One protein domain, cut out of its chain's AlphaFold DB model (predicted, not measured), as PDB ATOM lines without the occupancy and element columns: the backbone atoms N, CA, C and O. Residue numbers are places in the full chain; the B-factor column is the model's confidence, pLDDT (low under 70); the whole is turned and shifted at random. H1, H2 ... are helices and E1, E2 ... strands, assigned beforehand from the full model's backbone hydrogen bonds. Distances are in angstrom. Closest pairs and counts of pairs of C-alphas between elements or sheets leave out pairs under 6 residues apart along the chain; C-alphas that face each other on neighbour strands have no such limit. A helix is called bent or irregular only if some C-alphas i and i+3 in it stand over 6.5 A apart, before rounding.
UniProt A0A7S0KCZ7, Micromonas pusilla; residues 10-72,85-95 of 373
ATOM      1  N   VAL A  10     354.595 328.152 470.777       85.50
ATOM      2  CA  VAL A  10     355.308 327.688 471.969       85.50
ATOM      3  C   VAL A  10     354.349 327.570 473.148       85.50
ATOM      4  O   VAL A  10     353.662 328.523 473.518       85.50
ATOM      5  N   LYS A  11     354.308 326.380 473.747       85.38
ATOM      6  CA  LYS A  11     353.587 326.083 474.984       85.38
ATOM      7  C   LYS A  11     354.581 326.072 476.137       85.38
ATOM      8  O   LYS A  11     355.612 325.404 476.083       85.38
ATOM      9  N   PHE A  12     354.235 326.792 477.195       82.38
ATOM     10  CA  PHE A  12     354.927 326.741 478.475       82.38
ATOM     11  C   PHE A  12     353.979 326.143 479.507       82.38
ATOM     12  O   PHE A  12     352.823 326.563 479.589       82.38
ATOM     13  N   VAL A  13     354.456 325.175 480.290       75.50
ATOM     14  CA  VAL A  13     353.654 324.579 481.372       75.50
ATOM     15  C   VAL A  13     353.438 325.582 482.493       75.50
ATOM     16  O   VAL A  13     352.351 325.677 483.057       75.50
ATOM     17  N   CYS A  14     354.465 326.370 482.777       76.25
ATOM     18  CA  CYS A  14     354.390 327.514 483.657       76.25
ATOM     19  C   CYS A  14     355.409 328.562 483.196       76.25
ATOM     20  O   CYS A  14     356.353 328.226 482.492       76.25
ATOM     21  N   VAL A  15     355.188 329.831 483.526       78.75
ATOM     22  CA  VAL A  15     356.144 330.926 483.312       78.75
ATOM     23  C   VAL A  15     356.300 331.634 484.666       78.75
ATOM     24  O   VAL A  15     355.289 332.109 485.196       78.75
ATOM     25  N   PRO A  16     357.507 331.707 485.260       75.19
ATOM     26  CA  PRO A  16     357.725 332.388 486.530       75.19
ATOM     27  C   PRO A  16     357.214 333.828 486.489       75.19
ATOM     28  O   PRO A  16     357.544 334.591 485.586       75.19
ATOM     29  N   GLY A  17     356.385 334.200 487.464       72.75
ATOM     30  CA  GLY A  17     355.747 335.518 487.507       72.75
ATOM     31  C   GLY A  17     354.498 335.674 486.631       72.75
ATOM     32  O   GLY A  17     353.873 336.724 486.690       72.75
ATOM     33  N   LEU A  18     354.077 334.648 485.881       73.88
ATOM     34  CA  LEU A  18     352.819 334.633 485.125       73.88
ATOM     35  C   LEU A  18     351.954 333.432 485.565       73.88
ATOM     36  O   LEU A  18     351.897 332.411 484.872       73.88
ATOM     37  N   PRO A  19     351.281 333.516 486.726       66.31
ATOM     38  CA  PRO A  19     350.488 332.411 487.243       66.31
ATOM     39  C   PRO A  19     349.245 332.185 486.375       66.31
ATOM     40  O   PRO A  19     348.251 332.899 486.484       66.31
ATOM     41  N   ARG A  20     349.280 331.166 485.513       64.94
ATOM     42  CA  ARG A  20     348.121 330.732 484.719       64.94
ATOM     43  C   ARG A  20     347.437 329.565 485.428       64.94
ATOM     44  O   ARG A  20     348.101 328.636 485.884       64.94
ATOM     45  N   HIS A  21     346.109 329.615 485.556       60.25
ATOM     46  CA  HIS A  21     345.314 328.583 486.247       60.25
ATOM     47  C   HIS A  21     345.819 328.244 487.668       60.25
ATOM     48  O   HIS A  21     345.887 327.076 488.043       60.25
ATOM     49  N   HIS A  22     346.210 329.258 488.449       61.16
ATOM     50  CA  HIS A  22     346.754 329.111 489.813       61.16
ATOM     51  C   HIS A  22     348.047 328.278 489.924       61.16
ATOM     52  O   HIS A  22     348.421 327.871 491.022       61.16
ATOM     53  N   THR A  23     348.749 328.030 488.815       66.06
ATOM     54  CA  THR A  23     350.061 327.374 488.847       66.06
ATOM     55  C   THR A  23     351.140 328.431 489.053       66.06
ATOM     56  O   THR A  23     351.290 329.324 488.223       66.06
ATOM     57  N   VAL A  24     351.877 328.336 490.159       71.06
ATOM     58  CA  VAL A  24     353.061 329.160 490.437       71.06
ATOM     59  C   VAL A  24     354.295 328.287 490.229       71.06
ATOM     60  O   VAL A  24     354.346 327.167 490.733       71.06
ATOM     61  N   CYS A  25     355.268 328.783 489.473       74.25
ATOM     62  CA  CYS A  25     356.585 328.172 489.321       74.25
ATOM     63  C   CYS A  25     357.664 329.199 489.639       74.25
ATOM     64  O   CYS A  25     357.505 330.393 489.366       74.25
ATOM     65  N   GLU A  26     358.759 328.712 490.208       73.81
ATOM     66  CA  GLU A  26     359.928 329.518 490.514       73.81
ATOM     67  C   GLU A  26     360.909 329.520 489.342       73.81
ATOM     68  O   GLU A  26     360.978 328.588 488.537       73.81
ATOM     69  N   LYS A  27     361.665 330.610 489.208       71.44
ATOM     70  CA  LYS A  27     362.626 330.762 488.117       71.44
ATOM     71  C   LYS A  27     363.815 329.829 488.331       71.44
ATOM     72  O   LYS A  27     364.520 329.957 489.323       71.44
ATOM     73  N   GLY A  28     364.087 328.977 487.344       67.12
ATOM     74  CA  GLY A  28     365.232 328.063 487.366       67.12
ATOM     75  C   GLY A  28     365.030 326.814 488.227       67.12
ATOM     76  O   GLY A  28     365.961 326.021 488.343       67.12
ATOM     77  N   GLU A  29     363.839 326.617 488.797       73.31
ATOM     78  CA  GLU A  29     363.487 325.385 489.498       73.31
ATOM     79  C   GLU A  29     362.788 324.401 488.559       73.31
ATOM     80  O   GLU A  29     361.938 324.773 487.749       73.31
ATOM     81  N   GLU A  30     363.140 323.122 488.673       70.31
ATOM     82  CA  GLU A  30     362.514 322.074 487.876       70.31
ATOM     83  C   GLU A  30     361.078 321.827 488.353       70.31
ATOM     84  O   GLU A  30     360.845 321.412 489.489       70.31
ATOM     85  N   ASN A  31     360.099 322.033 487.470       76.12
ATOM     86  CA  ASN A  31     358.709 321.700 487.750       76.12
ATOM     87  C   ASN A  31     358.408 320.257 487.293       76.12
ATOM     88  O   ASN A  31     358.459 319.974 486.093       76.12
ATOM     89  N   PRO A  32     358.019 319.332 488.195       80.12
ATOM     90  CA  PRO A  32     357.739 317.943 487.822       80.12
ATOM     91  C   PRO A  32     356.664 317.786 486.738       80.12
ATOM     92  O   PRO A  32     356.754 316.875 485.916       80.12
ATOM     93  N   ARG A  33     355.656 318.673 486.701       78.19
ATOM     94  CA  ARG A  33     354.619 318.655 485.654       78.19
ATOM     95  C   ARG A  33     355.174 319.076 484.298       78.19
ATOM     96  O   ARG A  33     354.780 318.516 483.283       78.19
ATOM     97  N   GLU A  34     356.091 320.037 484.289       79.62
ATOM     98  CA  GLU A  34     356.762 320.485 483.069       79.62
ATOM     99  C   GLU A  34     357.650 319.385 482.499       79.62
ATOM    100  O   GLU A  34     357.476 319.000 481.345       79.62
ATOM    101  N   LYS A  35     358.521 318.806 483.333       83.62
ATOM    102  CA  LYS A  35     359.393 317.693 482.941       83.62
ATOM    103  C   LYS A  35     358.594 316.535 482.346       83.62
ATOM    104  O   LYS A  35     358.950 316.001 481.300       83.62
ATOM    105  N   ARG A  36     357.488 316.177 482.999       85.25
ATOM    106  CA  ARG A  36     356.578 315.123 482.550       85.25
ATOM    107  C   ARG A  36     355.971 315.432 481.182       85.25
ATOM    108  O   ARG A  36     355.990 314.563 480.320       85.25
ATOM    109  N   LEU A  37     355.461 316.646 480.964       85.06
ATOM    110  CA  LEU A  37     354.841 317.025 479.691       85.06
ATOM    111  C   LEU A  37     355.859 317.091 478.544       85.06
ATOM    112  O   LEU A  37     355.565 316.668 477.425       85.06
ATOM    113  N   ILE A  38     357.069 317.574 478.837       87.75
ATOM    114  CA  ILE A  38     358.215 317.555 477.921       87.75
ATOM    115  C   ILE A  38     358.524 316.114 477.511       87.75
ATOM    116  O   ILE A  38     358.504 315.793 476.324       87.75
ATOM    117  N   GLN A  39     358.717 315.226 478.490       90.25
ATOM    118  CA  GLN A  39     358.992 313.813 478.249       90.25
ATOM    119  C   GLN A  39     357.855 313.136 477.465       90.25
ATOM    120  O   GLN A  39     358.112 312.392 476.515       90.25
ATOM    121  N   ASN A  40     356.595 313.431 477.806       89.94
ATOM    122  CA  ASN A  40     355.428 312.921 477.088       89.94
ATOM    123  C   ASN A  40     355.457 313.360 475.617       89.94
ATOM    124  O   ASN A  40     355.326 312.527 474.722       89.94
ATOM    125  N   THR A  41     355.727 314.642 475.361       90.44
ATOM    126  CA  THR A  41     355.798 315.205 474.008       90.44
ATOM    127  C   THR A  41     356.911 314.567 473.179       90.44
ATOM    128  O   THR A  41     356.668 314.134 472.052       90.44
ATOM    129  N   GLU A  42     358.123 314.460 473.729       92.25
ATOM    130  CA  GLU A  42     359.254 313.831 473.038       92.25
ATOM    131  C   GLU A  42     358.984 312.359 472.722       92.25
ATOM    132  O   GLU A  42     359.245 311.896 471.607       92.25
ATOM    133  N   SER A  43     358.434 311.623 473.691       94.75
ATOM    134  CA  SER A  43     358.100 310.212 473.506       94.75
ATOM    135  C   SER A  43     357.027 310.022 472.433       94.75
ATOM    136  O   SER A  43     357.159 309.138 471.588       94.75
ATOM    137  N   LEU A  44     356.021 310.898 472.377       94.12
ATOM    138  CA  LEU A  44     354.970 310.833 471.372       94.12
ATOM    139  C   LEU A  44     355.493 311.087 469.955       94.12
ATOM    140  O   LEU A  44     355.053 310.414 469.026       94.12
ATOM    141  N   GLN A  45     356.444 312.009 469.775       93.50
ATOM    142  CA  GLN A  45     357.075 312.223 468.467       93.50
ATOM    143  C   GLN A  45     357.832 310.969 468.015       93.50
ATOM    144  O   GLN A  45     357.615 310.496 466.900       93.50
ATOM    145  N   LYS A  46     358.631 310.367 468.909       96.00
ATOM    146  CA  LYS A  46     359.341 309.104 468.636       96.00
ATOM    147  C   LYS A  46     358.380 307.966 468.297       96.00
ATOM    148  O   LYS A  46     358.631 307.213 467.362       96.00
ATOM    149  N   LEU A  47     357.281 307.841 469.042       97.12
ATOM    150  CA  LEU A  47     356.255 306.828 468.801       97.12
ATOM    151  C   LEU A  47     355.555 307.037 467.454       97.12
ATOM    152  O   LEU A  47     355.404 306.082 466.693       97.12
ATOM    153  N   ALA A  48     355.148 308.271 467.144       96.31
ATOM    154  CA  ALA A  48     354.518 308.602 465.871       96.31
ATOM    155  C   ALA A  48     355.450 308.263 464.701       96.31
ATOM    156  O   ALA A  48     355.029 307.560 463.785       96.31
ATOM    157  N   ASP A  49     356.726 308.648 464.790       96.88
ATOM    158  CA  ASP A  49     357.744 308.316 463.791       96.88
ATOM    159  C   ASP A  49     357.967 306.817 463.645       96.88
ATOM    160  O   ASP A  49     358.036 306.304 462.529       96.88
ATOM    161  N   PHE A  50     358.071 306.093 464.757       98.12
ATOM    162  CA  PHE A  50     358.297 304.653 464.743       98.12
ATOM    163  C   PHE A  50     357.121 303.903 464.104       98.12
ATOM    164  O   PHE A  50     357.320 303.012 463.279       98.12
ATOM    165  N   CYS A  51     355.892 304.316 464.413       98.12
ATOM    166  CA  CYS A  51     354.671 303.702 463.896       98.12
ATOM    167  C   CYS A  51     354.254 304.226 462.514       98.12
ATOM    168  O   CYS A  51     353.337 303.682 461.896       98.12
ATOM    169  N   GLY A  52     354.946 305.245 461.995       97.12
ATOM    170  CA  GLY A  52     354.655 305.836 460.698       97.12
ATOM    171  C   GLY A  52     353.424 306.738 460.697       97.12
ATOM    172  O   GLY A  52     352.802 306.862 459.655       97.12
ATOM    173  N   LEU A  53     353.001 307.285 461.835       96.38
ATOM    174  CA  LEU A  53     351.790 308.106 461.969       96.38
ATOM    175  C   LEU A  53     352.097 309.611 462.076       96.38
ATOM    176  O   LEU A  53     351.261 310.400 462.509       96.38
ATOM    177  N   GLU A  54     353.305 310.028 461.707       94.19
ATOM    178  CA  GLU A  54     353.760 311.415 461.779       94.19
ATOM    179  C   GLU A  54     353.026 312.371 460.825       94.19
ATOM    180  O   GLU A  54     352.978 313.578 461.072       94.19
ATOM    181  N   SER A  55     352.443 311.854 459.740       92.69
ATOM    182  CA  SER A  55     351.751 312.645 458.714       92.69
ATOM    183  C   SER A  55     350.568 313.419 459.284       92.69
ATOM    184  O   SER A  55     350.394 314.596 458.965       92.69
ATOM    185  N   ILE A  56     349.804 312.791 460.178       94.25
ATOM    186  CA  ILE A  56     348.555 313.348 460.702       94.25
ATOM    187  C   ILE A  56     348.766 314.323 461.869       94.25
ATOM    188  O   ILE A  56     347.892 315.122 462.181       94.25
ATOM    189  N   SER A  57     349.935 314.299 462.516       93.12
ATOM    190  CA  SER A  57     350.208 315.038 463.755       93.12
ATOM    191  C   SER A  57     351.145 316.226 463.529       93.12
ATOM    192  O   SER A  57     352.044 316.176 462.684       93.12
ATOM    193  N   SER A  58     350.947 317.326 464.258       90.81
ATOM    194  CA  SER A  58     351.910 318.429 464.294       90.81
ATOM    195  C   SER A  58     353.232 317.965 464.906       90.81
ATOM    196  O   SER A  58     353.253 317.304 465.949       90.81
ATOM    197  N   ARG A  59     354.350 318.357 464.289       91.31
ATOM    198  CA  ARG A  59     355.676 318.094 464.854       91.31
ATOM    199  C   ARG A  59     355.922 318.978 466.055       91.31
ATOM    200  O   ARG A  59     355.688 320.179 465.962       91.31
ATOM    201  N   SER A  60     356.465 318.406 467.117       91.06
ATOM    202  CA  SER A  60     356.844 319.151 468.312       91.06
ATOM    203  C   SER A  60     358.309 318.932 468.655       91.06
ATOM    204  O   SER A  60     358.871 317.878 468.366       91.06
ATOM    205  N   TRP A  61     358.937 319.934 469.256       89.75
ATOM    206  CA  TRP A  61     360.308 319.852 469.747       89.75
ATOM    207  C   TRP A  61     360.473 320.707 470.994       89.75
ATOM    208  O   TRP A  61     359.660 321.584 471.286       89.75
ATOM    209  N   ILE A  62     361.542 320.447 471.732       89.25
ATOM    210  CA  ILE A  62     361.842 321.137 472.978       89.25
ATOM    211  C   ILE A  62     363.000 322.086 472.713       89.25
ATOM    212  O   ILE A  62     364.026 321.687 472.162       89.25
ATOM    213  N   ALA A  63     362.836 323.352 473.077       88.75
ATOM    214  CA  ALA A  63     363.920 324.321 473.001       88.75
ATOM    215  C   ALA A  63     363.848 325.302 474.165       88.75
ATOM    216  O   ALA A  63     362.776 325.628 474.671       88.75
ATOM    217  N   HIS A  64     365.012 325.784 474.587       86.19
ATOM    218  CA  HIS A  64     365.094 326.794 475.627       86.19
ATOM    219  C   HIS A  64     364.727 328.168 475.064       86.19
ATOM    220  O   HIS A  64     365.262 328.590 474.037       86.19
ATOM    221  N   VAL A  65     363.830 328.875 475.747       85.12
ATOM    222  CA  VAL A  65     363.373 330.210 475.369       85.12
ATOM    223  C   VAL A  65     363.884 331.214 476.379       85.12
ATOM    224  O   VAL A  65     363.516 331.173 477.550       85.12
ATOM    225  N   ARG A  66     364.691 332.154 475.884       87.88
ATOM    226  CA  ARG A  66     365.095 333.349 476.615       87.88
ATOM    227  C   ARG A  66     364.502 334.575 475.934       87.88
ATOM    228  O   ARG A  66     364.778 334.822 474.761       87.88
ATOM    229  N   GLY A  67     363.699 335.345 476.654       87.00
ATOM    230  CA  GLY A  67     363.040 336.523 476.102       87.00
ATOM    231  C   GLY A  67     362.193 337.271 477.120       87.00
ATOM    232  O   GLY A  67     362.324 337.073 478.325       87.00
ATOM    233  N   ARG A  68     361.314 338.143 476.621       87.25
ATOM    234  CA  ARG A  68     360.400 338.935 477.443       87.25
ATOM    235  C   ARG A  68     359.003 338.905 476.839       87.25
ATOM    236  O   ARG A  68     358.798 339.398 475.733       87.25
ATOM    237  N   MET A  69     358.055 338.314 477.559       84.81
ATOM    238  CA  MET A  69     356.638 338.383 477.216       84.81
ATOM    239  C   MET A  69     356.118 339.804 477.482       84.81
ATOM    240  O   MET A  69     356.478 340.401 478.503       84.81
ATOM    241  N   PRO A  70     355.293 340.367 476.584       87.00
ATOM    242  CA  PRO A  70     354.774 341.720 476.748       87.00
ATOM    243  C   PRO A  70     353.804 341.816 477.935       87.00
ATOM    244  O   PRO A  70     353.284 340.815 478.423       87.00
ATOM    245  N   ALA A  71     353.533 343.041 478.391       86.81
ATOM    246  CA  ALA A  71     352.378 343.285 479.253       86.81
ATOM    247  C   ALA A  71     351.078 342.973 478.491       86.81
ATOM    248  O   ALA A  71     351.041 343.038 477.262       86.81
ATOM    249  N   GLY A  72     350.007 342.667 479.218       84.56
ATOM    250  CA  GLY A  72     348.706 342.363 478.626       84.56
ATOM    251  C   GLY A  72     348.484 340.883 478.294       84.56
ATOM    252  O   GLY A  72     347.450 340.554 477.722       84.56
ATOM    253  N   VAL A  85     356.879 340.137 481.457       85.81
ATOM    254  CA  VAL A  85     357.475 339.026 482.224       85.81
ATOM    255  C   VAL A  85     358.685 338.471 481.481       85.81
ATOM    256  O   VAL A  85     358.600 338.175 480.288       85.81
ATOM    257  N   ASP A  86     359.815 338.337 482.171       84.88
ATOM    258  CA  ASP A  86     361.005 337.705 481.601       84.88
ATOM    259  C   ASP A  86     360.832 336.183 481.575       84.88
ATOM    260  O   ASP A  86     360.410 335.572 482.555       84.88
ATOM    261  N   VAL A  87     361.196 335.572 480.451       82.50
ATOM    262  CA  VAL A  87     361.106 334.130 480.215       82.50
ATOM    263  C   VAL A  87     362.515 333.588 480.030       82.50
ATOM    264  O   VAL A  87     363.284 334.134 479.240       82.50
ATOM    265  N   ASP A  88     362.855 332.538 480.772       82.56
ATOM    266  CA  ASP A  88     364.145 331.840 480.702       82.56
ATOM    267  C   ASP A  88     363.913 330.371 481.091       82.56
ATOM    268  O   ASP A  88     364.156 329.980 482.232       82.56
ATOM    269  N   GLN A  89     363.289 329.605 480.193       80.69
ATOM    270  CA  GLN A  89     362.802 328.248 480.483       80.69
ATOM    271  C   GLN A  89     362.633 327.395 479.223       80.69
ATOM    272  O   GLN A  89     362.677 327.905 478.100       80.69
ATOM    273  N   LEU A  90     362.398 326.093 479.396       83.00
ATOM    274  CA  LEU A  90     362.082 325.201 478.284       83.00
ATOM    275  C   LEU A  90     360.674 325.487 477.747       83.00
ATOM    276  O   LEU A  90     359.705 325.641 478.484       83.00
ATOM    277  N   GLY A  91     360.571 325.583 476.426       84.75
ATOM    278  CA  GLY A  91     359.314 325.674 475.700       84.75
ATOM    279  C   GLY A  91     359.074 324.403 474.899       84.75
ATOM    280  O   GLY A  91     360.000 323.858 474.289       84.75
ATOM    281  N   ILE A  92     357.822 323.958 474.872       89.00
ATOM    282  CA  ILE A  92     357.360 322.918 473.956       89.00
ATOM    283  C   ILE A  92     356.888 323.627 472.694       89.00
ATOM    284  O   ILE A  92     355.846 324.283 472.683       89.00
ATOM    285  N   PHE A  93     357.681 323.537 471.640       90.00
ATOM    286  CA  PHE A  93     357.343 324.100 470.346       90.00
ATOM    287  C   PHE A  93     356.527 323.108 469.541       90.00
ATOM    288  O   PHE A  93     356.790 321.908 469.579       90.00
ATOM    289  N   SER A  94     355.590 323.630 468.763       89.62
ATOM    290  CA  SER A  94     354.864 322.879 467.751       89.62
ATOM    291  C   SER A  94     354.968 323.596 466.416       89.62
ATOM    292  O   SER A  94     354.851 324.822 466.329       89.62
ATOM    293  N   SER A  95     355.179 322.809 465.366       89.56
ATOM    294  CA  SER A  95     355.084 323.288 463.995       89.56
ATOM    295  C   SER A  95     353.685 323.849 463.769       89.56
ATOM    296  O   SER A  95     352.724 323.290 464.314       89.56
TER     297      SER A  95
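AT A GLANCE: This is residues 10 to 72 and 85 to 95 of the 373 residues of a protein of Micromonas pusilla (UniProt A0A7S0KCZ7). One long helix, H1, packs with its residues 34 to 45 on a strongly bent ribbon of two antiparallel strands, E1 and E2, and a long looping stretch, residues 10 to 31, leads into the helix. The printed part has 74 residues, in the order H1, E1, E2, class mixed. It is elongated, 41 by 24 by 21 A, and only just loose, close to compact, with a radius of gyration of the C-alphas of 13.9 A.

IN THESE COORDINATES: Residues 10 to 31 hold no named element. H1, residues 32 to 51, begins at C-alpha (357.739, 317.943, 487.822) and is 28.0 A long. E1, residues 60 to 69, bends by 82 degrees at residue 66. E2, residues 85 to 94, bends by 81 degrees at residue 89 and ends at C-alpha (354.864, 322.879, 467.751).

HOW THE PARTS SIT: E1 and E2 are antiparallel at 159 degrees; N 65 and O 89 are within hydrogen-bond range at 2.8 A. Residues 10 to 11 pair antiparallel with residues 92 to 93 of E2. The closest C-alphas of H1 and E1 are Gln 45 and Ser 60, 6.9 A; of H1 and E2, Ile 38 and Ile 92, 6.7 A. In H1 every O i to N i+4 pair is within hydrogen-bond range.

THE WHOLE: The farthest C-alphas, Cys 51 and Ala 71, are 42.5 A apart. Residues 73 to 84 are cut out, leaving 10.0 A between C-alphas 72 and 85. The link H1 to E1 is short. Model pLDDT is under 70 at residues 19 to 23 and 28.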